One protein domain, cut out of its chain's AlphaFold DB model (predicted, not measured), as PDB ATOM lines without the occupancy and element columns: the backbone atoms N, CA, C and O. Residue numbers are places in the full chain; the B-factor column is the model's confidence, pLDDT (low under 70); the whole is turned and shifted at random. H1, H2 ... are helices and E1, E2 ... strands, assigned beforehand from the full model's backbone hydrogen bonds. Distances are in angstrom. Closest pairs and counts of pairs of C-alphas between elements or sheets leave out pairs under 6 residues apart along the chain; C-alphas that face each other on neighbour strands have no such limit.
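Overview. This is residues 78 to 135 and 142 to 280 of the 292 residues of an uncharacterized protein of Cutibacterium acnes JCM 18909 (UniProt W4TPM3). One strongly twisted, branched sheet of ten strands runs through the domain, with helices on both faces. The long strands E1, E2 and E9 with short E10 have H2, H5 and H6 packed around them and the side-by-side pair H1 and H7 at one end; E3 to E8 make the rest, curling round H4, with H3 on the opposite face. The printed part has 197 residues, with seven named helices and ten named strands that follow each other along the chain as H1, E1, H2, E2, E3, E4, E5, H3, E6, E7, E8, H4, E9, H5, H6, E10 and H7; the class is mixed, helices and strands, and of the neighbour pairs of strands E3 with E8 and E5 with E7 are parallel and the others antiparallel. It is compact, with a radius of gyration of the C-alphas of 16.9 A and spans of 47 by 36 by 30 A.

Along the chain. The strands are E1, 88 to 93; E2, 116 to 124, 25.2 A; E3, 146 to 152; E4, 159 to 164; E5, 172 to 176; E6, 188 to 191; E7, 196 to 206, 25.4 A; E8, 214 to 217; E9, 238 to 245, 23.2 A; and E10, 271 to 273. The helices are H1, 78 to 83, from C-alpha 78 at (221.999, 235.970, 179.034); H2, 103 to 112; H3, 177 to 182; H4, 221 to 229; H5, 249 to 260, 15.6 A; H6, 264 to 269; and H7, 274 to 279, to C-alpha 279 at (221.966, 245.627, 181.950).

Arrangement. E9 has antiparallel E1 on one side, N 90 to O 242 at 2.9 A, and antiparallel E2 on the other, N 121 to O 241 at 2.9 A. E10 is antiparallel to E1, N 89 to O 272 at 3.0 A. E3 is antiparallel to E2, N 122 to O 149 at 2.8 A, and parallel to E8, N 215 to O 146 at 2.8 A. E5 is antiparallel to E8, N 174 to O 216 at 2.8 A, and parallel to E7, N 173 to O 199 at 2.9 A. E7 bends by 74 degrees at residue 201; on its other side are antiparallel E4, N 160 to O 205 at 2.9 A, and E6, its hairpin partner, N 189 to O 198 at 2.9 A. H2, at a height of 9.4 A over the sheet, is on the same face as H4 and the opposite face from H3. H5 runs along E1, at 22 degrees on the local plane. H5 touches H6 with residues 253 to 257 alone, C-alphas 257 and 264 being closest at 5.8 A. H1 and H7 touch, C-alphas 79 and 274 being closest at 5.8 A, at a shallow tilt of 11 degrees, opposite ways. H6 and H7 only graze the sheet. In H1, H2, H3, H4, H6 and H7 every O i to N i+4 pair is within hydrogen-bond range; in H5, 6 of 8.

Size, cuts and confidence. The C-alphas farthest apart, those of His 184 and Thr 251, are 47.4 A apart. Residues 136 to 141 are not printed, in the link from E2 to E3; C-alphas 135 and 142 are 7.1 A apart across this cut. Of the links printed whole, none is long. Mean pLDDT of the printed part is 86.6; residues 95 to 99, 125, 133 to 135 and 142 to 143 are under 70.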
ATOM      1  N   LYS A  78     221.599 236.451 177.701       81.75
ATOM      2  CA  LYS A  78     221.999 235.970 179.034       81.75
ATOM      3  C   LYS A  78     220.781 235.764 179.929       81.75
ATOM      4  O   LYS A  78     220.718 234.760 180.629       81.75
ATOM      5  N   ARG A  79     219.804 236.677 179.900       82.56
ATOM      6  CA  ARG A  79     218.569 236.523 180.681       82.56
ATOM      7  C   ARG A  79     217.776 235.295 180.243       82.56
ATOM      8  O   ARG A  79     217.335 234.545 181.099       82.56
ATOM      9  N   ILE A  80     217.645 235.046 178.943       82.81
ATOM     10  CA  ILE A  80     216.993 233.826 178.441       82.81
ATOM     11  C   ILE A  80     217.805 232.587 178.844       82.81
ATOM     12  O   ILE A  80     217.259 231.636 179.388       82.81
ATOM     13  N   SER A  81     219.127 232.615 178.674       80.88
ATOM     14  CA  SER A  81     219.986 231.489 179.042       80.88
ATOM     15  C   SER A  81     219.913 231.140 180.534       80.88
ATOM     16  O   SER A  81     219.914 229.956 180.862       80.88
ATOM     17  N   TYR A  82     219.889 232.125 181.436       82.06
ATOM     18  CA  TYR A  82     219.947 231.880 182.884       82.06
ATOM     19  C   TYR A  82     218.584 231.802 183.562       82.06
ATOM     20  O   TYR A  82     218.458 231.093 184.553       82.06
ATOM     21  N   LEU A  83     217.603 232.557 183.073       84.00
ATOM     22  CA  LEU A  83     216.307 232.748 183.722       84.00
ATOM     23  C   LEU A  83     215.132 232.357 182.828       84.00
ATOM     24  O   LEU A  83     213.996 232.566 183.223       84.00
ATOM     25  N   ASP A  84     215.369 231.861 181.614       84.44
ATOM     26  CA  ASP A  84     214.316 231.615 180.621       84.44
ATOM     27  C   ASP A  84     213.417 232.835 180.356       84.44
ATOM     28  O   ASP A  84     212.227 232.740 180.085       84.44
ATOM     29  N   GLY A  85     214.002 234.028 180.471       79.81
ATOM     30  CA  GLY A  85     213.288 235.284 180.274       79.81
ATOM     31  C   GLY A  85     212.600 235.834 181.523       79.81
ATOM     32  O   GLY A  85     212.195 236.998 181.452       79.81
ATOM     33  N   HIS A  86     212.572 235.083 182.632       88.94
ATOM     34  CA  HIS A  86     212.002 235.514 183.909       88.94
ATOM     35  C   HIS A  86     212.727 236.710 184.538       88.94
ATOM     36  O   HIS A  86     213.903 236.981 184.254       88.94
ATOM     37  N   ASP A  87     212.017 237.414 185.421       91.38
ATOM     38  CA  ASP A  87     212.540 238.600 186.104       91.38
ATOM     39  C   ASP A  87     213.550 238.255 187.201       91.38
ATOM     40  O   ASP A  87     214.486 239.021 187.431       91.38
ATOM     41  N   ALA A  88     213.377 237.130 187.897       93.81
ATOM     42  CA  ALA A  88     214.252 236.761 189.003       93.81
ATOM     43  C   ALA A  88     214.328 235.249 189.231       93.81
ATOM     44  O   ALA A  88     213.414 234.500 188.878       93.81
ATOM     45  N   SER A  89     215.417 234.816 189.870       94.31
ATOM     46  CA  SER A  89     215.514 233.473 190.439       94.31
ATOM     47  C   SER A  89     216.192 233.434 191.796       94.31
ATOM     48  O   SER A  89     216.926 234.348 192.182       94.31
ATOM     49  N   ILE A  90     215.956 232.339 192.514       93.56
ATOM     50  CA  ILE A  90     216.706 231.975 193.707       93.56
ATOM     51  C   ILE A  90     216.967 230.477 193.726       93.56
ATOM     52  O   ILE A  90     216.078 229.667 193.458       93.56
ATOM     53  N   THR A  91     218.201 230.119 194.056       91.31
ATOM     54  CA  THR A  91     218.641 228.732 194.170       91.31
ATOM     55  C   THR A  91     218.737 228.333 195.636       91.31
ATOM     56  O   THR A  91     219.431 228.970 196.421       91.31
ATOM     57  N   ILE A  92     218.068 227.246 196.001       88.19
ATOM     58  CA  ILE A  92     218.059 226.667 197.338       88.19
ATOM     59  C   ILE A  92     218.716 225.288 197.277       88.19
ATOM     60  O   ILE A  92     218.193 224.355 196.665       88.19
ATOM     61  N   SER A  93     219.858 225.153 197.943       83.06
ATOM     62  CA  SER A  93     220.513 223.861 198.157       83.06
ATOM     63  C   SER A  93     219.977 223.227 199.433       83.06
ATOM     64  O   SER A  93     219.968 223.869 200.482       83.06
ATOM     65  N   GLN A  94     219.546 221.968 199.367       74.00
ATOM     66  CA  GLN A  94     219.080 221.232 200.544       74.00
ATOM     67  C   GLN A  94     219.926 219.985 200.753       74.00
ATOM     68  O   GLN A  94     220.236 219.280 199.803       74.00
ATOM     69  N   THR A  95     220.280 219.698 202.003       69.31
ATOM     70  CA  THR A  95     221.050 218.501 202.382       69.31
ATOM     71  C   THR A  95     220.193 217.237 202.465       69.31
ATOM     72  O   THR A  95     220.714 216.145 202.661       69.31
ATOM     73  N   GLN A  96     218.871 217.378 202.354       66.31
ATOM     74  CA  GLN A  96     217.909 216.289 202.460       66.31
ATOM     75  C   GLN A  96     217.304 215.980 201.088       66.31
ATOM     76  O   GLN A  96     217.000 216.880 200.308       66.31
ATOM     77  N   THR A  97     217.054 214.698 200.824       62.66
ATOM     78  CA  THR A  97     216.351 214.227 199.616       62.66
ATOM     79  C   THR A  97     214.879 214.641 199.589       62.66
ATOM     80  O   THR A  97     214.279 214.754 198.520       62.66
ATOM     81  N   THR A  98     214.281 214.884 200.759       65.12
ATOM     82  CA  THR A  98     212.912 215.394 200.878       65.12
ATOM     83  C   THR A  98     212.929 216.908 201.017       65.12
ATOM     84  O   THR A  98     213.483 217.438 201.977       65.12
ATOM     85  N   LEU A  99     212.261 217.589 200.087       68.88
ATOM     86  CA  LEU A  99     212.209 219.044 200.067       68.88
ATOM     87  C   LEU A  99     211.372 219.602 201.221       68.88
ATOM     88  O   LEU A  99     210.229 219.179 201.429       68.88
ATOM     89  N   ARG A 100     211.932 220.568 201.955       71.69
ATOM     90  CA  ARG A 100     211.258 221.247 203.075       71.69
ATOM     91  C   ARG A 100     211.485 222.765 203.039       71.69
ATOM     92  O   ARG A 100     212.645 223.164 203.005       71.69
ATOM     93  N   PRO A 101     210.431 223.602 203.116       76.25
ATOM     94  CA  PRO A 101     209.012 223.244 203.023       76.25
ATOM     95  C   PRO A 101     208.662 222.640 201.654       76.25
ATOM     96  O   PRO A 101     209.439 222.727 200.703       76.25
ATOM     97  N   ALA A 102     207.491 222.008 201.561       81.56
ATOM     98  CA  ALA A 102     206.999 221.480 200.292       81.56
ATOM     99  C   ALA A 102     206.933 222.598 199.235       81.56
ATOM    100  O   ALA A 102     206.489 223.708 199.536       81.56
ATOM    101  N   GLN A 103     207.332 222.294 197.996       84.56
ATOM    102  CA  GLN A 103     207.408 223.276 196.904       84.56
ATOM    103  C   GLN A 103     206.082 224.025 196.694       84.56
ATOM    104  O   GLN A 103     206.092 225.238 196.510       84.56
ATOM    105  N   GLY A 104     204.939 223.335 196.811       86.38
ATOM    106  CA  GLY A 104     203.610 223.952 196.706       86.38
ATOM    107  C   GLY A 104     203.388 225.093 197.704       86.38
ATOM    108  O   GLY A 104     202.910 226.157 197.324       86.38
ATOM    109  N   THR A 105     203.843 224.936 198.952       89.62
ATOM    110  CA  THR A 105     203.756 225.987 199.978       89.62
ATOM    111  C   THR A 105     204.558 227.227 199.586       89.62
ATOM    112  O   THR A 105     204.116 228.352 199.823       89.62
ATOM    113  N   VAL A 106     205.735 227.040 198.986       90.75
ATOM    114  CA  VAL A 106     206.593 228.145 198.535       90.75
ATOM    115  C   VAL A 106     205.960 228.862 197.348       90.75
ATOM    116  O   VAL A 106     205.851 230.086 197.368       90.75
ATOM    117  N   ILE A 107     205.471 228.106 196.360       91.75
ATOM    118  CA  ILE A 107     204.765 228.643 195.189       91.75
ATOM    119  C   ILE A 107     203.551 229.469 195.628       91.75
ATOM    120  O   ILE A 107     203.366 230.593 195.160       91.75
ATOM    121  N   ASP A 108     202.748 228.962 196.564       92.81
ATOM    122  CA  ASP A 108     201.571 229.673 197.065       92.81
ATOM    123  C   ASP A 108     201.936 230.957 197.810       92.81
ATOM    124  O   ASP A 108     201.249 231.972 197.674       92.81
ATOM    125  N   ARG A 109     203.025 230.943 198.587       93.69
ATOM    126  CA  ARG A 109     203.528 232.137 199.278       93.69
ATOM    127  C   ARG A 109     204.029 233.186 198.293       93.69
ATOM    128  O   ARG A 109     203.634 234.340 198.416       93.69
ATOM    129  N   LEU A 110     204.805 232.783 197.289       94.00
ATOM    130  CA  LEU A 110     205.264 233.675 196.224       94.00
ATOM    131  C   LEU A 110     204.093 234.303 195.470       94.00
ATOM    132  O   LEU A 110     204.055 235.520 195.291       94.00
ATOM    133  N   ARG A 111     203.103 233.488 195.091       94.56
ATOM    134  CA  ARG A 111     201.906 233.964 194.392       94.56
ATOM    135  C   ARG A 111     201.119 234.963 195.240       94.56
ATOM    136  O   ARG A 111     200.732 236.012 194.736       94.56
ATOM    137  N   LYS A 112     200.935 234.685 196.537       95.62
ATOM    138  CA  LYS A 112     200.293 235.617 197.488       95.62
ATOM    139  C   LYS A 112     201.067 236.926 197.651       95.62
ATOM    140  O   LYS A 112     200.451 237.958 197.884       95.62
ATOM    141  N   SER A 113     202.388 236.889 197.511       94.56
ATOM    142  CA  SER A 113     203.249 238.075 197.539       94.56
ATOM    143  C   SER A 113     203.311 238.829 196.206       94.56
ATOM    144  O   SER A 113     203.960 239.865 196.145       94.56
ATOM    145  N   GLY A 114     202.627 238.356 195.159       94.88
ATOM    146  CA  GLY A 114     202.509 239.045 193.870       94.88
ATOM    147  C   GLY A 114     203.351 238.462 192.734       94.88
ATOM    148  O   GLY A 114     203.286 238.989 191.623       94.88
ATOM    149  N   ALA A 115     204.097 237.378 192.969       95.12
ATOM    150  CA  ALA A 115     204.855 236.706 191.918       95.12
ATOM    151  C   ALA A 115     203.931 236.017 190.899       95.12
ATOM    152  O   ALA A 115     202.889 235.449 191.248       95.12
ATOM    153  N   ARG A 116     204.335 236.035 189.629       93.44
ATOM    154  CA  ARG A 116     203.622 235.434 188.490       93.44
ATOM    155  C   ARG A 116     204.554 234.499 187.722       93.44
ATOM    156  O   ARG A 116     205.756 234.518 187.958       93.44
ATOM    157  N   ASN A 117     203.985 233.671 186.841       90.44
ATOM    158  CA  ASN A 117     204.722 232.730 185.981       90.44
ATOM    159  C   ASN A 117     205.804 231.937 186.737       90.44
ATOM    160  O   ASN A 117     206.940 231.823 186.296       90.44
ATOM    161  N   ILE A 118     205.456 231.433 187.921       91.00
ATOM    162  CA  ILE A 118     206.410 230.748 188.790       91.00
ATOM    163  C   ILE A 118     206.714 229.375 188.189       91.00
ATOM    164  O   ILE A 118     205.789 228.582 188.004       91.00
ATOM    165  N   SER A 119     207.993 229.086 187.964       89.88
ATOM    166  CA  SER A 119     208.463 227.746 187.608       89.88
ATOM    167  C   SER A 119     209.476 227.251 188.633       89.88
ATOM    168  O   SER A 119     210.175 228.033 189.285       89.88
ATOM    169  N   VAL A 120     209.533 225.931 188.799       89.62
ATOM    170  CA  VAL A 120     210.422 225.288 189.770       89.62
ATOM    171  C   VAL A 120     211.242 224.227 189.072       89.62
ATOM    172  O   VAL A 120     210.693 223.271 188.524       89.62
ATOM    173  N   ILE A 121     212.556 224.391 189.137       89.31
ATOM    174  CA  ILE A 121     213.533 223.522 188.502       89.31
ATOM    175  C   ILE A 121     214.253 222.763 189.608       89.31
ATOM    176  O   ILE A 121     214.840 223.361 190.506       89.31
ATOM    177  N   THR A 122     214.218 221.436 189.559       88.19
ATOM    178  CA  THR A 122     215.003 220.590 190.461       88.19
ATOM    179  C   THR A 122     216.182 220.030 189.688       88.19
ATOM    180  O   THR A 122     216.004 219.351 188.682       88.19
ATOM    181  N   THR A 123     217.393 220.324 190.149       86.12
ATOM    182  CA  THR A 123     218.641 219.819 189.580       86.12
ATOM    183  C   THR A 123     219.226 218.754 190.496       86.12
ATOM    184  O   THR A 123     219.453 218.988 191.685       86.12
ATOM    185  N   GLY A 124     219.490 217.580 189.934       77.25
ATOM    186  CA  GLY A 124     220.160 216.487 190.623       77.25
ATOM    187  C   GLY A 124     221.670 216.690 190.659       77.25
ATOM    188  O   GLY A 124     222.296 216.910 189.618       77.25
ATOM    189  N   SER A 125     222.282 216.603 191.841       68.12
ATOM    190  CA  SER A 125     223.742 216.576 191.941       68.12
ATOM    191  C   SER A 125     224.289 215.198 191.553       68.12
ATOM    192  O   SER A 125     223.738 214.173 191.935       68.12
ATOM    193  N   SER A 126     225.396 215.177 190.805       74.12
ATOM    194  CA  SER A 126     226.180 213.956 190.543       74.12
ATOM    195  C   SER A 126     225.385 212.838 189.860       74.12
ATOM    196  O   SER A 126     225.480 211.678 190.248       74.12
ATOM    197  N   PHE A 127     224.595 213.185 188.843       83.44
ATOM    198  CA  PHE A 127     223.863 212.206 188.047       83.44
ATOM    199  C   PHE A 127     224.836 211.281 187.304       83.44
ATOM    200  O   PHE A 127     225.633 211.739 186.486       83.44
ATOM    201  N   GLN A 128     224.786 209.987 187.618       85.12
ATOM    202  CA  GLN A 128     225.667 208.973 187.044       85.12
ATOM    203  C   GLN A 128     224.873 208.047 186.135       85.12
ATOM    204  O   GLN A 128     223.903 207.435 186.578       85.12
ATOM    205  N   ILE A 129     225.315 207.934 184.884       87.00
ATOM    206  CA  ILE A 129     224.790 206.978 183.911       87.00
ATOM    207  C   ILE A 129     225.789 205.831 183.800       87.00
ATOM    208  O   ILE A 129     226.984 206.058 183.595       87.00
ATOM    209  N   ASP A 130     225.304 204.604 183.926       83.69
ATOM    210  CA  ASP A 130     226.147 203.418 183.880       83.69
ATOM    211  C   ASP A 130     226.738 203.223 182.482       83.69
ATOM    212  O   ASP A 130     226.112 203.521 181.465       83.69
ATOM    213  N   GLY A 131     227.979 202.740 182.427       76.75
ATOM    214  CA  GLY A 131     228.709 202.571 181.167       76.75
ATOM    215  C   GLY A 131     229.250 203.874 180.565       76.75
ATOM    216  O   GLY A 131     230.112 203.812 179.692       76.75
ATOM    217  N   LEU A 132     228.841 205.046 181.067       78.69
ATOM    218  CA  LEU A 132     229.385 206.330 180.637       78.69
ATOM    219  C   LEU A 132     230.506 206.776 181.581       78.69
ATOM    220  O   LEU A 132     230.278 207.217 182.707       78.69
ATOM    221  N   ARG A 133     231.754 206.680 181.114       62.91
ATOM    222  CA  ARG A 133     232.900 207.214 181.855       62.91
ATOM    223  C   ARG A 133     232.959 208.732 181.710       62.91
ATOM    224  O   ARG A 133     233.429 209.243 180.701       62.91
ATOM    225  N   THR A 134     232.575 209.453 182.756       61.88
ATOM    226  CA  THR A 134     232.939 210.865 182.923       61.88
ATOM    227  C   THR A 134     234.351 210.916 183.513       61.88
ATOM    228  O   THR A 134     234.532 210.989 184.730       61.88
ATOM    229  N   THR A 135     235.387 210.738 182.690       50.28
ATOM    230  CA  THR A 135     236.771 210.736 183.186       50.28
ATOM    231  C   THR A 135     237.183 212.140 183.611       50.28
ATOM    232  O   THR A 135     237.302 213.034 182.782       50.28
ATOM    233  N   HIS A 142     235.644 218.685 183.630       51.56
ATOM    234  CA  HIS A 142     234.837 217.520 183.958       51.56
ATOM    235  C   HIS A 142     233.582 217.510 183.078       51.56
ATOM    236  O   HIS A 142     232.753 218.414 183.189       51.56
ATOM    237  N   ASP A 143     233.421 216.472 182.254       62.84
ATOM    238  CA  ASP A 143     232.160 216.145 181.583       62.84
ATOM    239  C   ASP A 143     231.112 215.779 182.646       62.84
ATOM    240  O   ASP A 143     230.886 214.611 182.965       62.84
ATOM    241  N   ARG A 144     230.516 216.787 183.283       74.38
ATOM    242  CA  ARG A 144     229.498 216.595 184.314       74.38
ATOM    243  C   ARG A 144     228.141 216.476 183.645       74.38
ATOM    244  O   ARG A 144     227.665 217.430 183.037       74.38
ATOM    245  N   ILE A 145     227.501 215.325 183.812       85.06
ATOM    246  CA  ILE A 145     226.123 215.142 183.373       85.06
ATOM    247  C   ILE A 145     225.211 215.860 184.365       85.06
ATOM    248  O   ILE A 145     225.300 215.654 185.580       85.06
ATOM    249  N   GLN A 146     224.341 216.718 183.847       87.38
ATOM    250  CA  GLN A 146     223.358 217.437 184.642       87.38
ATOM    251  C   GLN A 146     221.991 216.771 184.481       87.38
ATOM    252  O   GLN A 146     221.536 216.558 183.360       87.38
ATOM    253  N   TYR A 147     221.329 216.449 185.593       90.00
ATOM    254  CA  TYR A 147     219.927 216.030 185.583       90.00
ATOM    255  C   TYR A 147     219.051 217.190 186.043       90.00
ATOM    256  O   TYR A 147     219.343 217.796 187.075       90.00
ATOM    257  N   MET A 148     217.982 217.480 185.307       91.19
ATOM    258  CA  MET A 148     217.033 218.549 185.613       91.19
ATOM    259  C   MET A 148     215.597 218.055 185.450       91.19
ATOM    260  O   MET A 148     215.306 217.248 184.576       91.19
ATOM    261  N   GLU A 149     214.677 218.572 186.250       90.56
ATOM    262  CA  GLU A 149     213.240 218.364 186.068       90.56
ATOM    263  C   GLU A 149     212.470 219.641 186.400       90.56
ATOM    264  O   GLU A 149     212.843 220.388 187.310       90.56
ATOM    265  N   TRP A 150     211.372 219.879 185.683       85.06
ATOM    266  CA  TRP A 150     210.441 220.960 185.993       85.06
ATOM    267  C   TRP A 150     209.353 220.402 186.900       85.06
ATOM    268  O   TRP A 150     208.466 219.675 186.458       85.06
ATOM    269  N   ALA A 151     209.435 220.730 188.187       76.31
ATOM    270  CA  ALA A 151     208.412 220.357 189.160       76.31
ATOM    271  C   ALA A 151     207.105 221.137 188.933       76.31
ATOM    272  O   ALA A 151     206.026 220.678 189.298       76.31
ATOM    273  N   SER A 152     207.203 222.316 188.316       72.06
ATOM    274  CA  SER A 152     206.072 223.088 187.802       72.06
ATOM    275  C   SER A 152     206.528 223.957 186.629       72.06
ATOM    276  O   SER A 152     207.683 224.392 186.601       72.06
ATOM    277  N   GLY A 153     205.622 224.199 185.680       70.25
ATOM    278  CA  GLY A 153     205.918 224.904 184.431       70.25
ATOM    279  C   GLY A 153     206.242 223.954 183.275       70.25
ATOM    280  O   GLY A 153     206.003 222.750 183.356       70.25
ATOM    281  N   SER A 154     206.752 224.513 182.181       72.44
ATOM    282  CA  SER A 154     207.243 223.764 181.017       72.44
ATOM    283  C   SER A 154     208.770 223.833 180.953       72.44
ATOM    284  O   SER A 154     209.338 224.767 181.523       72.44
ATOM    285  N   PRO A 155     209.438 222.891 180.259       79.69
ATOM    286  CA  PRO A 155     210.858 223.012 179.950       79.69
ATOM    287  C   PRO A 155     211.188 224.382 179.362       79.69
ATOM    288  O   PRO A 155     210.400 224.928 178.587       79.69
ATOM    289  N   ALA A 156     212.346 224.920 179.746       82.62
ATOM    290  CA  ALA A 156     212.737 226.269 179.360       82.62
ATOM    291  C   ALA A 156     212.776 226.440 177.834       82.62
ATOM    292  O   ALA A 156     213.205 225.535 177.116       82.62
ATOM    293  N   SER A 157     212.395 227.621 177.346       85.25
ATOM    294  CA  SER A 157     212.295 227.950 175.917       85.25
ATOM    295  C   SER A 157     213.598 227.758 175.128       85.25
ATOM    296  O   SER A 157     213.550 227.538 173.920       85.25
ATOM    297  N   ARG A 158     214.755 227.782 175.808       87.12
ATOM    298  CA  ARG A 158     216.078 227.465 175.232       87.12
ATOM    299  C   ARG A 158     216.244 226.016 174.771       87.12
ATOM    300  O   ARG A 158     217.178 225.724 174.025       87.12
ATOM    301  N   TYR A 159     215.403 225.108 175.264       91.25
ATOM    302  CA  TYR A 159     215.461 223.698 174.923       91.25
ATOM    303  C   TYR A 159     214.456 223.385 173.820       91.25
ATOM    304  O   TYR A 159     213.243 223.524 173.987       91.25
ATOM    305  N   HIS A 160     214.962 222.906 172.691       92.88
ATOM    306  CA  HIS A 160     214.155 222.565 171.528       92.88
ATOM    307  C   HIS A 160     214.164 221.056 171.319       92.88
ATOM    308  O   HIS A 160     215.228 220.464 171.145       92.88
ATOM    309  N   LEU A 161     212.989 220.421 171.324       94.56
ATOM    310  CA  LEU A 161     212.880 219.002 170.977       94.56
ATOM    311  C   LEU A 161     213.360 218.782 169.543       94.56
ATOM    312  O   LEU A 161     212.870 219.419 168.612       94.56
ATOM    313  N   THR A 162     214.290 217.849 169.376       94.75
ATOM    314  CA  THR A 162     214.769 217.394 168.068       94.75
ATOM    315  C   THR A 162     214.102 216.087 167.660       94.75
ATOM    316  O   THR A 162     213.870 215.868 166.475       94.75
ATOM    317  N   ALA A 163     213.747 215.233 168.625       96.00
ATOM    318  CA  ALA A 163     212.960 214.028 168.383       96.00
ATOM    319  C   ALA A 163     212.131 213.621 169.611       96.00
ATOM    320  O   ALA A 163     212.498 213.900 170.754       96.00
ATOM    321  N   GLY A 164     211.037 212.891 169.376       96.44
ATOM    322  CA  GLY A 164     210.197 212.329 170.435       96.44
ATOM    323  C   GLY A 164     209.344 213.377 171.151       96.44
ATOM    324  O   GLY A 164     208.714 214.215 170.509       96.44
ATOM    325  N   ARG A 165     209.276 213.294 172.483       95.06
ATOM    326  CA  ARG A 165     208.490 214.210 173.328       95.06
ATOM    327  C   ARG A 165     209.207 214.540 174.632       95.06
ATOM    328  O   ARG A 165     210.134 213.841 175.036       95.06
ATOM    329  N   TRP A 166     208.703 215.552 175.333       94.38
ATOM    330  CA  TRP A 166     209.103 215.811 176.711       94.38
ATOM    331  C   TRP A 166     208.621 214.698 177.658       94.38
ATOM    332  O   TRP A 166     207.528 214.157 177.457       94.38
ATOM    333  N   PRO A 167     209.406 214.353 178.693       94.00
ATOM    334  CA  PRO A 167     209.001 213.400 179.720       94.00
ATOM    335  C   PRO A 167     207.730 213.842 180.433       94.00
ATOM    336  O   PRO A 167     207.592 215.000 180.819       94.00
ATOM    337  N   SER A 168     206.823 212.896 180.644       91.31
ATOM    338  CA  SER A 168     205.509 213.145 181.244       91.31
ATOM    339  C   SER A 168     205.273 212.346 182.523       91.31
ATOM    340  O   SER A 168     204.438 212.723 183.340       91.31
ATOM    341  N   SER A 169     206.011 211.250 182.704       90.81
ATOM    342  CA  SER A 169     205.869 210.339 183.839       90.81
ATOM    343  C   SER A 169     207.220 210.063 184.504       90.81
ATOM    344  O   SER A 169     208.236 210.005 183.803       90.81
ATOM    345  N   PRO A 170     207.269 209.854 185.835       90.00
ATOM    346  CA  PRO A 170     208.490 209.431 186.515       90.00
ATOM    347  C   PRO A 170     209.106 208.195 185.844       90.00
ATOM    348  O   PRO A 170     208.398 207.251 185.497       90.00
ATOM    349  N   GLY A 171     210.425 208.208 185.647       91.19
ATOM    350  CA  GLY A 171     211.138 207.164 184.903       91.19
ATOM    351  C   GLY A 171     211.287 207.441 183.402       91.19
ATOM    352  O   GLY A 171     212.006 206.709 182.725       91.19
ATOM    353  N   GLU A 172     210.664 208.492 182.869       95.00
ATOM    354  CA  GLU A 172     210.935 208.997 181.520       95.00
ATOM    355  C   GLU A 172     212.011 210.092 181.541       95.00
ATOM    356  O   GLU A 172     212.074 210.904 182.469       95.00
ATOM    357  N   VAL A 173     212.839 210.138 180.496       95.69
ATOM    358  CA  VAL A 173     213.896 211.141 180.325       95.69
ATOM    359  C   VAL A 173     214.027 211.567 178.861       95.69
ATOM    360  O   VAL A 173     213.840 210.762 177.946       95.69
ATOM    361  N   ALA A 174     214.354 212.834 178.634       96.50
ATOM    362  CA  ALA A 174     214.834 213.349 177.362       96.50
ATOM    363  C   ALA A 174     216.311 213.724 177.503       96.50
ATOM    364  O   ALA A 174     216.723 214.257 178.533       96.50
ATOM    365  N   LEU A 175     217.115 213.427 176.485       95.94
ATOM    366  CA  LEU A 175     218.565 213.634 176.517       95.94
ATOM    367  C   LEU A 175     218.975 214.761 175.573       95.94
ATOM    368  O   LEU A 175     218.399 214.910 174.494       95.94
ATOM    369  N   SER A 176     219.995 215.532 175.944       95.00
ATOM    370  CA  SER A 176     220.620 216.446 174.992       95.00
ATOM    371  C   SER A 176     221.223 215.647 173.831       95.00
ATOM    372  O   SER A 176     221.703 214.528 174.027       95.00
ATOM    373  N   GLY A 177     221.220 216.212 172.622       94.56
ATOM    374  CA  GLY A 177     221.811 215.580 171.434       94.56
ATOM    375  C   GLY A 177     223.224 215.017 171.671       94.56
ATOM    376  O   GLY A 177     223.442 213.838 171.392       94.56
ATOM    377  N   PRO A 178     224.163 215.784 172.266       91.81
ATOM    378  CA  PRO A 178     225.495 215.279 172.601       91.81
ATOM    379  C   PRO A 178     225.485 214.084 173.561       91.81
ATOM    380  O   PRO A 178     226.269 213.152 173.391       91.81
ATOM    381  N   LEU A 179     224.602 214.083 174.565       92.06
ATOM    382  CA  LEU A 179     224.501 212.982 175.523       92.06
ATOM    383  C   LEU A 179     223.906 211.725 174.878       92.06
ATOM    384  O   LEU A 179     224.426 210.633 175.096       92.06
ATOM    385  N   ALA A 180     222.857 211.877 174.066       93.31
ATOM    386  CA  ALA A 180     222.258 210.774 173.316       93.31
ATOM    387  C   ALA A 180     223.279 210.129 172.366       93.31
ATOM    388  O   ALA A 180     223.470 208.916 172.414       93.31
ATOM    389  N   ALA A 181     224.018 210.942 171.606       91.38
ATOM    390  CA  ALA A 181     225.049 210.465 170.688       91.38
ATOM    391  C   ALA A 181     226.175 209.706 171.413       91.38
ATOM    392  O   ALA A 181     226.576 208.627 170.977       91.38
ATOM    393  N   ARG A 182     226.655 210.219 172.558       90.38
ATOM    394  CA  ARG A 182     227.676 209.540 173.385       90.38
ATOM    395  C   ARG A 182     227.204 208.201 173.948       90.38
ATOM    396  O   ARG A 182     228.029 207.338 174.225       90.38
ATOM    397  N   LEU A 183     225.899 208.041 174.138       90.12
ATOM    398  CA  LEU A 183     225.278 206.804 174.605       90.12
ATOM    399  C   LEU A 183     224.783 205.914 173.451       90.12
ATOM    400  O   LEU A 183     224.116 204.915 173.716       90.12
ATOM    401  N   HIS A 184     225.104 206.258 172.198       92.38
ATOM    402  CA  HIS A 184     224.663 205.558 170.989       92.38
ATOM    403  C   HIS A 184     223.133 205.488 170.834       92.38
ATOM    404  O   HIS A 184     222.576 204.423 170.576       92.38
ATOM    405  N   ASP A 185     222.466 206.634 171.007       90.56
ATOM    406  CA  ASP A 185     221.016 206.825 170.852       90.56
ATOM    407  C   ASP A 185     220.182 205.774 171.608       90.56
ATOM    408  O   ASP A 185     219.392 205.019 171.028       90.56
ATOM    409  N   PRO A 186     220.353 205.696 172.939       94.12
ATOM    410  CA  PRO A 186     219.767 204.632 173.735       94.12
ATOM    411  C   PRO A 186     218.246 204.783 173.833       94.12
ATOM    412  O   PRO A 186     217.719 205.878 174.020       94.12
ATOM    413  N   SER A 187     217.522 203.662 173.833       95.69
ATOM    414  CA  SER A 187     216.092 203.642 174.197       95.69
ATOM    415  C   SER A 187     215.863 203.607 175.716       95.69
ATOM    416  O   SER A 187     214.783 203.952 176.210       95.69
ATOM    417  N   ARG A 188     216.879 203.183 176.477       96.12
ATOM    418  CA  ARG A 188     216.892 203.113 177.941       96.12
ATOM    419  C   ARG A 188     218.287 203.405 178.470       96.12
ATOM    420  O   ARG A 188     219.268 203.008 177.852       96.12
ATOM    421  N   ILE A 189     218.349 204.033 179.636       94.44
ATOM    422  CA  ILE A 189     219.593 204.248 180.372       94.44
ATOM    423  C   ILE A 189     219.471 203.692 181.787       94.44
ATOM    424  O   ILE A 189     218.393 203.696 182.390       94.44
ATOM    425  N   HIS A 190     220.596 203.216 182.299       93.12
ATOM    426  CA  HIS A 190     220.749 202.731 183.662       93.12
ATOM    427  C   HIS A 190     221.520 203.785 184.448       93.12
ATOM    428  O   HIS A 190     222.460 204.381 183.917       93.12
ATOM    429  N   VAL A 191     221.071 204.084 185.663       90.06
ATOM    430  CA  VAL A 191     221.666 205.138 186.485       90.06
ATOM    431  C   VAL A 191     221.937 204.631 187.889       90.06
ATOM    432  O   VAL A 191     221.199 203.795 188.419       90.06
ATOM    433  N   PHE A 192     222.984 205.193 188.496       87.81
ATOM    434  CA  PHE A 192     223.413 204.880 189.857       87.81
ATOM    435  C   PHE A 192     223.668 203.377 190.081       87.81
ATOM    436  O   PHE A 192     223.121 202.785 191.013       87.81
ATOM    437  N   SER A 193     224.503 202.750 189.247       85.25
ATOM    438  CA  SER A 193     224.851 201.323 189.336       85.25
ATOM    439  C   SER A 193     223.623 200.401 189.248       85.25
ATOM    440  O   SER A 193     223.414 199.538 190.098       85.25
ATOM    441  N   ASP A 194     222.789 200.624 188.231       85.81
ATOM    442  CA  ASP A 194     221.550 199.904 187.902       85.81
ATOM    443  C   ASP A 194     220.464 199.942 188.997       85.81
ATOM    444  O   ASP A 194     219.498 199.177 188.971       85.81
ATOM    445  N   THR A 195     220.564 200.872 189.952       86.81
ATOM    446  CA  THR A 195     219.508 201.070 190.963       86.81
ATOM    447  C   THR A 195     218.276 201.773 190.399       86.81
ATOM    448  O   THR A 195     217.201 201.716 190.996       86.81
ATOM    449  N   SER A 196     218.387 202.437 189.248       89.44
ATOM    450  CA  SER A 196     217.248 203.023 188.542       89.44
ATOM    451  C   SER A 196     217.389 202.875 187.032       89.44
ATOM    452  O   SER A 196     218.482 202.956 186.472       89.44
ATOM    453  N   ARG A 197     216.251 202.667 186.364       93.81
ATOM    454  CA  ARG A 197     216.165 202.506 184.910       93.81
ATOM    455  C   ARG A 197     215.249 203.567 184.345       93.81
ATOM    456  O   ARG A 197     214.104 203.683 184.780       93.81
ATOM    457  N   LEU A 198     215.752 204.319 183.375       95.69
ATOM    458  CA  LEU A 198     215.015 205.398 182.735       95.69
ATOM    459  C   LEU A 198     214.760 205.063 181.273       95.69
ATOM    460  O   LEU A 198     215.646 204.599 180.555       95.69
ATOM    461  N   ARG A 199     213.536 205.318 180.822       97.31
ATOM    462  CA  ARG A 199     213.152 205.229 179.418       97.31
ATOM    463  C   ARG A 199     213.467 206.550 178.731       97.31
ATOM    464  O   ARG A 199     212.957 207.591 179.139       97.31
ATOM    465  N   VAL A 200     214.237 206.491 177.652       97.56
ATOM    466  CA  VAL A 200     214.495 207.661 176.811       97.56
ATOM    467  C   VAL A 200     213.292 207.867 175.894       97.56
ATOM    468  O   VAL A 200     212.899 206.963 175.156       97.56
ATOM    469  N   VAL A 201     212.653 209.032 175.993       97.56
ATOM    470  CA  VAL A 201     211.415 209.362 175.256       97.56
ATOM    471  C   VAL A 201     211.570 210.535 174.292       97.56
ATOM    472  O   VAL A 201     210.655 210.805 173.510       97.56
ATOM    473  N   GLY A 202     212.718 211.206 174.318       96.75
ATOM    474  CA  GLY A 202     213.021 212.294 173.405       96.75
ATOM    475  C   GLY A 202     214.487 212.701 173.430       96.75
ATOM    476  O   GLY A 202     215.243 212.338 174.335       96.75
ATOM    477  N   THR A 203     214.864 213.481 172.427       97.06
ATOM    478  CA  THR A 203     216.142 214.185 172.371       97.06
ATOM    479  C   THR A 203     215.897 215.665 172.139       97.06
ATOM    480  O   THR A 203     214.896 216.051 171.524       97.06
ATOM    481  N   PHE A 204     216.780 216.505 172.669       95.50
ATOM    482  CA  PHE A 204     216.657 217.950 172.548       95.50
ATOM    483  C   PHE A 204     217.994 218.628 172.257       95.50
ATOM    484  O   PHE A 204     219.076 218.106 172.536       95.50
ATOM    485  N   HIS A 205     217.897 219.834 171.719       94.12
ATOM    486  CA  HIS A 205     218.994 220.759 171.514       94.12
ATOM    487  C   HIS A 205     218.883 221.924 172.501       94.12
ATOM    488  O   HIS A 205     217.790 222.436 172.741       94.12
ATOM    489  N   ASP A 206     220.014 222.341 173.063       90.06
ATOM    490  CA  ASP A 206     220.121 223.534 173.897       90.06
ATOM    491  C   ASP A 206     220.749 224.669 173.087       90.06
ATOM    492  O   ASP A 206     221.924 224.598 172.717       90.06
ATOM    493  N   ALA A 207     219.972 225.727 172.845       87.25
ATOM    494  CA  ALA A 207     220.381 226.859 172.017       87.25
ATOM    495  C   ALA A 207     221.594 227.636 172.566       87.25
ATOM    496  O   ALA A 207     222.229 228.382 171.819       87.25
ATOM    497  N   TYR A 208     221.921 227.488 173.856       82.62
ATOM    498  CA  TYR A 208     223.004 228.233 174.512       82.62
ATOM    499  C   TYR A 208     224.157 227.355 175.010       82.62
ATOM    500  O   TYR A 208     225.155 227.894 175.492       82.62
ATOM    501  N   ALA A 209     224.051 226.027 174.909       80.56
ATOM    502  CA  ALA A 209     225.096 225.110 175.356       80.56
ATOM    503  C   ALA A 209     225.150 223.856 174.470       80.56
ATOM    504  O   ALA A 209     224.647 222.789 174.819       80.56
ATOM    505  N   THR A 210     225.786 223.996 173.306       77.31
ATOM    506  CA  THR A 210     225.768 222.997 172.224       77.31
ATOM    507  C   THR A 210     226.398 221.657 172.590       77.31
ATOM    508  O   THR A 210     225.962 220.644 172.054       77.31
ATOM    509  N   ASP A 211     227.358 221.639 173.517       82.06
ATOM    510  CA  ASP A 211     228.065 220.426 173.959       82.06
ATOM    511  C   ASP A 211     227.627 219.945 175.353       82.06
ATOM    512  O   ASP A 211     228.239 219.047 175.934       82.06
ATOM    513  N   ALA A 212     226.578 220.544 175.925       82.12
ATOM    514  CA  ALA A 212     226.144 220.208 177.273       82.12
ATOM    515  C   ALA A 212     225.583 218.782 177.355       82.12
ATOM    516  O   ALA A 212     224.779 218.344 176.527       82.12
ATOM    517  N   LEU A 213     225.972 218.068 178.411       89.38
ATOM    518  CA  LEU A 213     225.487 216.727 178.724       89.38
ATOM    519  C   LEU A 213     224.348 216.837 179.734       89.38
ATOM    520  O   LEU A 213     224.580 216.900 180.942       89.38
ATOM    521  N   VAL A 214     223.115 216.898 179.239       91.19
ATOM    522  CA  VAL A 214     221.943 217.177 180.074       91.19
ATOM    523  C   VAL A 214     220.882 216.105 179.868       91.19
ATOM    524  O   VAL A 214     220.549 215.739 178.742       91.19
ATOM    525  N   ALA A 215     220.334 215.627 180.976       93.62
ATOM    526  CA  ALA A 215     219.161 214.777 181.034       93.62
ATOM    527  C   ALA A 215     218.013 215.572 181.669       93.62
ATOM    528  O   ALA A 215     218.134 216.059 182.793       93.62
ATOM    529  N   ILE A 216     216.898 215.703 180.957       94.06
ATOM    530  CA  ILE A 216     215.672 216.313 181.472       94.06
ATOM    531  C   ILE A 216     214.706 215.187 181.818       94.06
ATOM    532  O   ILE A 216     214.377 214.395 180.943       94.06
ATOM    533  N   GLY A 217     214.273 215.091 183.071       93.19
ATOM    534  CA  GLY A 217     213.292 214.110 183.533       93.19
ATOM    535  C   GLY A 217     211.923 214.720 183.830       93.19
ATOM    536  O   GLY A 217     211.744 215.940 183.839       93.19
ATOM    537  N   ALA A 218     210.944 213.849 184.073       90.44
ATOM    538  CA  ALA A 218     209.621 214.261 184.537       90.44
ATOM    539  C   ALA A 218     209.654 214.689 186.015       90.44
ATOM    540  O   ALA A 218     210.520 214.262 186.780       90.44
ATOM    541  N   ALA A 219     208.668 215.488 186.431       86.75
ATOM    542  CA  ALA A 219     208.520 215.914 187.819       86.75
ATOM    543  C   ALA A 219     208.550 214.724 188.797       86.75
ATOM    544  O   ALA A 219     207.941 213.682 188.551       86.75
ATOM    545  N   SER A 220     209.215 214.899 189.943       84.44
ATOM    546  CA  SER A 220     209.416 213.863 190.970       84.44
ATOM    547  C   SER A 220     210.305 212.683 190.551       84.44
ATOM    548  O   SER A 220     210.489 211.759 191.352       84.44
ATOM    549  N   GLY A 221     210.902 212.703 189.355       87.06
ATOM    550  CA  GLY A 221     211.843 211.679 188.905       87.06
ATOM    551  C   GLY A 221     213.071 211.600 189.813       87.06
ATOM    552  O   GLY A 221     213.428 210.517 190.279       87.06
ATOM    553  N   TRP A 222     213.652 212.749 190.175       87.38
ATOM    554  CA  TRP A 222     214.797 212.838 191.078       87.38
ATOM    555  C   TRP A 222     214.488 212.246 192.447       87.38
ATOM    556  O   TRP A 222     215.280 211.469 192.977       87.38
ATOM    557  N   LYS A 223     213.325 212.579 193.016       84.75
ATOM    558  CA  LYS A 223     212.898 212.064 194.323       84.75
ATOM    559  C   LYS A 223     212.809 210.536 194.312       84.75
ATOM    560  O   LYS A 223     213.263 209.898 195.257       84.75
ATOM    561  N   SER A 224     212.258 209.955 193.245       84.94
ATOM    562  CA  SER A 224     212.149 208.500 193.102       84.94
ATOM    563  C   SER A 224     213.523 207.841 192.945       84.94
ATOM    564  O   SER A 224     213.827 206.879 193.646       84.94
ATOM    565  N   MET A 225     214.367 208.371 192.055       87.75
ATOM    566  CA  MET A 225     215.697 207.812 191.789       87.75
ATOM    567  C   MET A 225     216.635 207.927 192.993       87.75
ATOM    568  O   MET A 225     217.291 206.959 193.359       87.75
ATOM    569  N   SER A 226     216.691 209.097 193.635       83.38
ATOM    570  CA  SER A 226     217.564 209.322 194.795       83.38
ATOM    571  C   SER A 226     217.156 208.470 195.996       83.38
ATOM    572  O   SER A 226     218.024 207.982 196.716       83.38
ATOM    573  N   ALA A 227     215.856 208.217 196.188       83.75
ATOM    574  CA  ALA A 227     215.393 207.273 197.200       83.75
ATOM    575  C   ALA A 227     215.886 205.843 196.912       83.75
ATOM    576  O   ALA A 227     216.420 205.195 197.814       83.75
ATOM    577  N   ALA A 228     215.775 205.377 195.662       84.69
ATOM    578  CA  ALA A 228     216.250 204.053 195.254       84.69
ATOM    579  C   ALA A 228     217.780 203.905 195.369       84.69
ATOM    580  O   ALA A 228     218.276 202.864 195.795       84.69
ATOM    581  N   ALA A 229     218.525 204.967 195.055       84.88
ATOM    582  CA  ALA A 229     219.986 204.996 195.092       84.88
ATOM    583  C   ALA A 229     220.573 205.292 196.489       84.88
ATOM    584  O   ALA A 229     221.784 205.173 196.684       84.88
ATOM    585  N   SER A 230     219.743 205.650 197.475       81.81
ATOM    586  CA  SER A 230     220.167 206.188 198.782       81.81
ATOM    587  C   SER A 230     221.180 205.326 199.546       81.81
ATOM    588  O   SER A 230     222.050 205.867 200.226       81.81
ATOM    589  N   LYS A 231     221.114 203.993 199.414       82.31
ATOM    590  CA  LYS A 231     222.044 203.060 200.076       82.31
ATOM    591  C   LYS A 231     223.464 203.121 199.502       82.31
ATOM    592  O   LYS A 231     224.422 202.994 200.256       82.31
ATOM    593  N   GLY A 232     223.598 203.283 198.183       80.94
ATOM    594  CA  GLY A 232     224.894 203.374 197.495       80.94
ATOM    595  C   GLY A 232     225.401 204.809 197.346       80.94
ATOM    596  O   GLY A 232     226.602 205.035 197.229       80.94
ATOM    597  N   TYR A 233     224.486 205.780 197.392       78.44
ATOM    598  CA  TYR A 233     224.749 207.188 197.119       78.44
ATOM    599  C   TYR A 233     224.097 208.092 198.182       78.44
ATOM    600  O   TYR A 233     223.149 208.825 197.894       78.44
ATOM    601  N   PRO A 234     224.597 208.071 199.430       71.50
ATOM    602  CA  PRO A 234     223.973 208.787 200.547       71.50
ATOM    603  C   PRO A 234     224.094 210.317 200.453       71.50
ATOM    604  O   PRO A 234     223.387 211.030 201.157       71.50
ATOM    605  N   SER A 235     224.978 210.837 199.596       73.31
ATOM    606  CA  SER A 235     225.219 212.275 199.420       73.31
ATOM    607  C   SER A 235     224.384 212.925 198.308       73.31
ATOM    608  O   SER A 235     224.560 214.115 198.036       73.31
ATOM    609  N   LEU A 236     223.468 212.188 197.663       76.56
ATOM    610  CA  LEU A 236     222.603 212.752 196.624       76.56
ATOM    611  C   LEU A 236     221.681 213.817 197.213       76.56
ATOM    612  O   LEU A 236     220.801 213.535 198.023       76.56
ATOM    613  N   SER A 237     221.875 215.050 196.759       74.19
ATOM    614  CA  SER A 237     221.120 216.214 197.215       74.19
ATOM    615  C   SER A 237     220.517 216.958 196.023       74.19
ATOM    616  O   SER A 237     221.225 217.171 195.028       74.19
ATOM    617  N   PRO A 238     219.230 217.344 196.076       81.69
ATOM    618  CA  PRO A 238     218.642 218.225 195.082       81.69
ATOM    619  C   PRO A 238     219.083 219.675 195.307       81.69
ATOM    620  O   PRO A 238     219.159 220.166 196.435       81.69
ATOM    621  N   ILE A 239     219.296 220.383 194.205       86.75
ATOM    622  CA  ILE A 239     219.320 221.843 194.168       86.75
ATOM    623  C   ILE A 239     217.996 222.283 193.549       86.75
ATOM    624  O   ILE A 239     217.641 221.806 192.473       86.75
ATOM    625  N   VAL A 240     217.256 223.167 194.212       89.25
ATOM    626  CA  VAL A 240     215.977 223.675 193.703       89.25
ATOM    627  C   VAL A 240     216.121 225.136 193.334       89.25
ATOM    628  O   VAL A 240     216.470 225.955 194.174       89.25
ATOM    629  N   GLU A 241     215.816 225.470 192.092       91.62
ATOM    630  CA  GLU A 241     215.734 226.844 191.623       91.62
ATOM    631  C   GLU A 241     214.268 227.235 191.434       91.62
ATOM    632  O   GLU A 241     213.500 226.541 190.766       91.62
ATOM    633  N   TYR A 242     213.884 228.353 192.043       92.62
ATOM    634  CA  TYR A 242     212.610 229.014 191.789       92.62
ATOM    635  C   TYR A 242     212.867 230.188 190.855       92.62
ATOM    636  O   TYR A 242     213.723 231.018 191.155       92.62
ATOM    637  N   VAL A 243     212.111 230.271 189.765       93.00
ATOM    638  CA  VAL A 243     212.103 231.403 188.826       93.00
ATOM    639  C   VAL A 243     210.706 232.015 188.798       93.00
ATOM    640  O   VAL A 243     209.717 231.292 188.943       93.00
ATOM    641  N   TRP A 244     210.608 233.338 188.678       94.50
ATOM    642  CA  TRP A 244     209.321 234.036 188.684       94.50
ATOM    643  C   TRP A 244     209.396 235.435 188.062       94.50
ATOM    644  O   TRP A 244     210.476 236.005 187.894       94.50
ATOM    645  N   ASP A 245     208.213 236.009 187.832       93.69
ATOM    646  CA  ASP A 245     208.016 237.370 187.327       93.69
ATOM    647  C   ASP A 245     207.313 238.272 188.350       93.69
ATOM    648  O   ASP A 245     206.527 237.810 189.186       93.69
ATOM    649  N   GLY A 246     207.552 239.582 188.263       92.38
ATOM    650  CA  GLY A 246     206.755 240.622 188.925       92.38
ATOM    651  C   GLY A 246     206.970 240.827 190.431       92.38
ATOM    652  O   GLY A 246     206.394 241.761 190.988       92.38
ATOM    653  N   LEU A 247     207.797 240.015 191.097       94.75
ATOM    654  CA  LEU A 247     208.144 240.184 192.514       94.75
ATOM    655  C   LEU A 247     209.632 240.551 192.669       94.75
ATOM    656  O   LEU A 247     210.490 239.729 192.340       94.75
ATOM    657  N   PRO A 248     209.975 241.741 193.196       93.31
ATOM    658  CA  PRO A 248     211.367 242.134 193.404       93.31
ATOM    659  C   PRO A 248     212.119 241.214 194.375       93.31
ATOM    660  O   PRO A 248     211.572 240.777 195.393       93.31
ATOM    661  N   LEU A 249     213.415 240.996 194.123       93.38
ATOM    662  CA  LEU A 249     214.281 240.196 195.002       93.38
ATOM    663  C   LEU A 249     214.345 240.732 196.438       93.38
ATOM    664  O   LEU A 249     214.408 239.940 197.374       93.38
ATOM    665  N   SER A 250     214.279 242.053 196.628       92.12
ATOM    666  CA  SER A 250     214.258 242.676 197.960       92.12
ATOM    667  C   SER A 250     213.068 242.223 198.813       92.12
ATOM    668  O   SER A 250     213.171 242.189 200.034       92.12
ATOM    669  N   THR A 251     211.958 241.837 198.179       93.25
ATOM    670  CA  THR A 251     210.771 241.285 198.846       93.25
ATOM    671  C   THR A 251     210.815 239.757 198.911       93.25
ATOM    672  O   THR A 251     210.407 239.172 199.914       93.25
ATOM    673  N   ALA A 252     211.330 239.094 197.871       94.06
ATOM    674  CA  ALA A 252     211.394 237.634 197.812       94.06
ATOM    675  C   ALA A 252     212.437 237.037 198.776       94.06
ATOM    676  O   ALA A 252     212.155 236.043 199.441       94.06
ATOM    677  N   ILE A 253     213.627 237.634 198.896       94.06
ATOM    678  CA  ILE A 253     214.728 237.090 199.713       94.06
ATOM    679  C   ILE A 253     214.337 236.929 201.194       94.06
ATOM    680  O   ILE A 253     214.529 235.832 201.723       94.06
ATOM    681  N   PRO A 254     213.737 237.928 201.876       94.00
ATOM    682  CA  PRO A 254     213.263 237.751 203.253       94.00
ATOM    683  C   PRO A 254     212.192 236.657 203.392       94.00
ATOM    684  O   PRO A 254     212.164 235.927 204.387       94.00
ATOM    685  N   LEU A 255     211.330 236.505 202.381       93.75
ATOM    686  CA  LEU A 255     210.312 235.455 202.341       93.75
ATOM    687  C   LEU A 255     210.955 234.065 202.266       93.75
ATOM    688  O   LEU A 255     210.609 233.192 203.062       93.75
ATOM    689  N   PHE A 256     211.929 233.868 201.377       92.88
ATOM    690  CA  PHE A 256     212.692 232.621 201.298       92.88
ATOM    691  C   PHE A 256     213.508 232.363 202.566       92.88
ATOM    692  O   PHE A 256     213.524 231.234 203.051       92.88
ATOM    693  N   SER A 257     214.119 233.402 203.142       92.44
ATOM    694  CA  SER A 257     214.866 233.307 204.399       92.44
ATOM    695  C   SER A 257     213.991 232.763 205.524       92.44
ATOM    696  O   SER A 257     214.374 231.811 206.202       92.44
ATOM    697  N   THR A 258     212.766 233.278 205.643       92.06
ATOM    698  CA  THR A 258     211.784 232.821 206.634       92.06
ATOM    699  C   THR A 258     211.328 231.384 206.368       92.06
ATOM    700  O   THR A 258     211.227 230.583 207.294       92.06
ATOM    701  N   LEU A 259     211.051 231.038 205.107       90.94
ATOM    702  CA  LEU A 259     210.545 229.712 204.738       90.94
ATOM    703  C   LEU A 259     211.582 228.602 204.921       90.94
ATOM    704  O   LEU A 259     211.220 227.494 205.308       90.94
ATOM    705  N   TYR A 260     212.848 228.894 204.626       87.75
ATOM    706  CA  TYR A 260     213.935 227.914 204.610       87.75
ATOM    707  C   TYR A 260     214.894 228.032 205.797       87.75
ATOM    708  O   TYR A 260     215.834 227.245 205.891       87.75
ATOM    709  N   GLY A 261     214.713 229.021 206.678       87.50
ATOM    710  CA  GLY A 261     215.644 229.308 207.775       87.50
ATOM    711  C   GLY A 261     217.058 229.657 207.296       87.50
ATOM    712  O   GLY A 261     218.021 229.496 208.041       87.50
ATOM    713  N   THR A 262     217.208 230.071 206.035       86.56
ATOM    714  CA  THR A 262     218.507 230.365 205.419       86.56
ATOM    715  C   THR A 262     218.821 231.855 205.569       86.56
ATOM    716  O   THR A 262     217.945 232.673 205.278       86.56
ATOM    717  N   PRO A 263     220.038 232.249 205.989       88.25
ATOM    718  CA  PRO A 263     220.413 233.657 206.100       88.25
ATOM    719  C   PRO A 263     220.241 234.414 204.781       88.25
ATOM    720  O   PRO A 263     220.531 233.884 203.705       88.25
ATOM    721  N   THR A 264     219.806 235.672 204.860       89.25
ATOM    722  CA  THR A 264     219.581 236.525 203.685       89.25
ATOM    723  C   THR A 264     220.831 236.685 202.828       89.25
ATOM    724  O   THR A 264     220.719 236.668 201.610       89.25
ATOM    725  N   ASP A 265     222.018 236.760 203.426       87.50
ATOM    726  CA  ASP A 265     223.276 236.953 202.688       87.50
ATOM    727  C   ASP A 265     223.606 235.745 201.795       87.50
ATOM    728  O   ASP A 265     223.980 235.889 200.626       87.50
ATOM    729  N   SER A 266     223.362 234.533 202.301       85.31
ATOM    730  CA  SER A 266     223.470 233.295 201.518       85.31
ATOM    731  C   SER A 266     222.455 233.256 200.372       85.31
ATOM    732  O   SER A 266     222.738 232.750 199.287       85.31
ATOM    733  N   LEU A 267     221.269 233.820 200.587       87.06
ATOM    734  CA  LEU A 267     220.215 233.905 199.579       87.06
ATOM    735  C   LEU A 267     220.485 234.978 198.517       87.06
ATOM    736  O   LEU A 267     220.184 234.765 197.347       87.06
ATOM    737  N   VAL A 268     221.117 236.095 198.881       85.00
ATOM    738  CA  VAL A 268     221.552 237.126 197.927       85.00
ATOM    739  C   VAL A 268     222.543 236.530 196.928       85.00
ATOM    740  O   VAL A 268     222.364 236.692 195.722       85.00
ATOM    741  N   THR A 269     223.544 235.788 197.411       82.25
ATOM    742  CA  THR A 269     224.582 235.174 196.556       82.25
ATOM    743  C   THR A 269     224.062 234.056 195.649       82.25
ATOM    744  O   THR A 269     224.660 233.779 194.611       82.25
ATOM    745  N   SER A 270     222.935 233.441 196.006       83.25
ATOM    746  CA  SER A 270     222.270 232.384 195.237       83.25
ATOM    747  C   SER A 270     221.054 232.880 194.443       83.25
ATOM    748  O   SER A 270     220.327 232.073 193.855       83.25
ATOM    749  N   SER A 271     220.842 234.200 194.392       89.50
ATOM    750  CA  SER A 271     219.768 234.843 193.635       89.50
ATOM    751  C   SER A 271     220.268 235.514 192.360       89.50
ATOM    752  O   SER A 271     221.425 235.930 192.255       89.50
ATOM    753  N   ARG A 272     219.383 235.639 191.372       90.56
ATOM    754  CA  ARG A 272     219.661 236.305 190.098       90.56
ATOM    755  C   ARG A 272     218.578 237.324 189.792       90.56
ATOM    756  O   ARG A 272     217.394 237.033 189.906       90.56
ATOM    757  N   ASP A 273     219.015 238.509 189.380       90.56
ATOM    758  CA  ASP A 273     218.161 239.627 188.987       90.56
ATOM    759  C   ASP A 273     218.222 239.794 187.465       90.56
ATOM    760  O   ASP A 273     219.271 240.129 186.900       90.56
ATOM    761  N   GLY A 274     217.101 239.556 186.796       84.69
ATOM    762  CA  GLY A 274     216.974 239.636 185.349       84.69
ATOM    763  C   GLY A 274     217.249 241.031 184.797       84.69
ATOM    764  O   GLY A 274     217.809 241.141 183.701       84.69
ATOM    765  N   ALA A 275     216.950 242.096 185.548       85.56
ATOM    766  CA  ALA A 275     217.272 243.462 185.145       85.56
ATOM    767  C   ALA A 275     218.786 243.702 185.192       85.56
ATOM    768  O   ALA A 275     219.352 244.233 184.234       85.56
ATOM    769  N   LYS A 276     219.473 243.227 186.241       85.25
ATOM    770  CA  LYS A 276     220.945 243.312 186.328       85.25
ATOM    771  C   LYS A 276     221.638 242.479 185.251       85.25
ATOM    772  O   LYS A 276     222.622 242.931 184.664       85.25
ATOM    773  N   ILE A 277     221.120 241.287 184.951       81.81
ATOM    774  CA  ILE A 277     221.641 240.445 183.863       81.81
ATOM    775  C   ILE A 277     221.455 241.144 182.512       81.81
ATOM    776  O   ILE A 277     222.390 241.189 181.714       81.81
ATOM    777  N   SER A 278     220.285 241.745 182.277       82.31
ATOM    778  CA  SER A 278     219.988 242.464 181.031       82.31
ATOM    779  C   SER A 278     220.850 243.714 180.854       82.31
ATOM    780  O   SER A 278     221.275 244.010 179.741       82.31
ATOM    781  N   ALA A 279     221.127 244.432 181.945       80.00
ATOM    782  CA  ALA A 279     221.966 245.627 181.950       80.00
ATOM    783  C   ALA A 279     223.472 245.319 181.892       80.00
ATOM    784  O   ALA A 279     224.280 246.229 181.709       80.00
ATOM    785  N   SER A 280     223.870 244.052 182.057       72.81
ATOM    786  CA  SER A 280     225.276 243.665 182.028       72.81
ATOM    787  C   SER A 280     225.851 243.860 180.620       72.81
ATOM    788  O   SER A 280     225.326 243.268 179.669       72.81
TER     789      SER A 280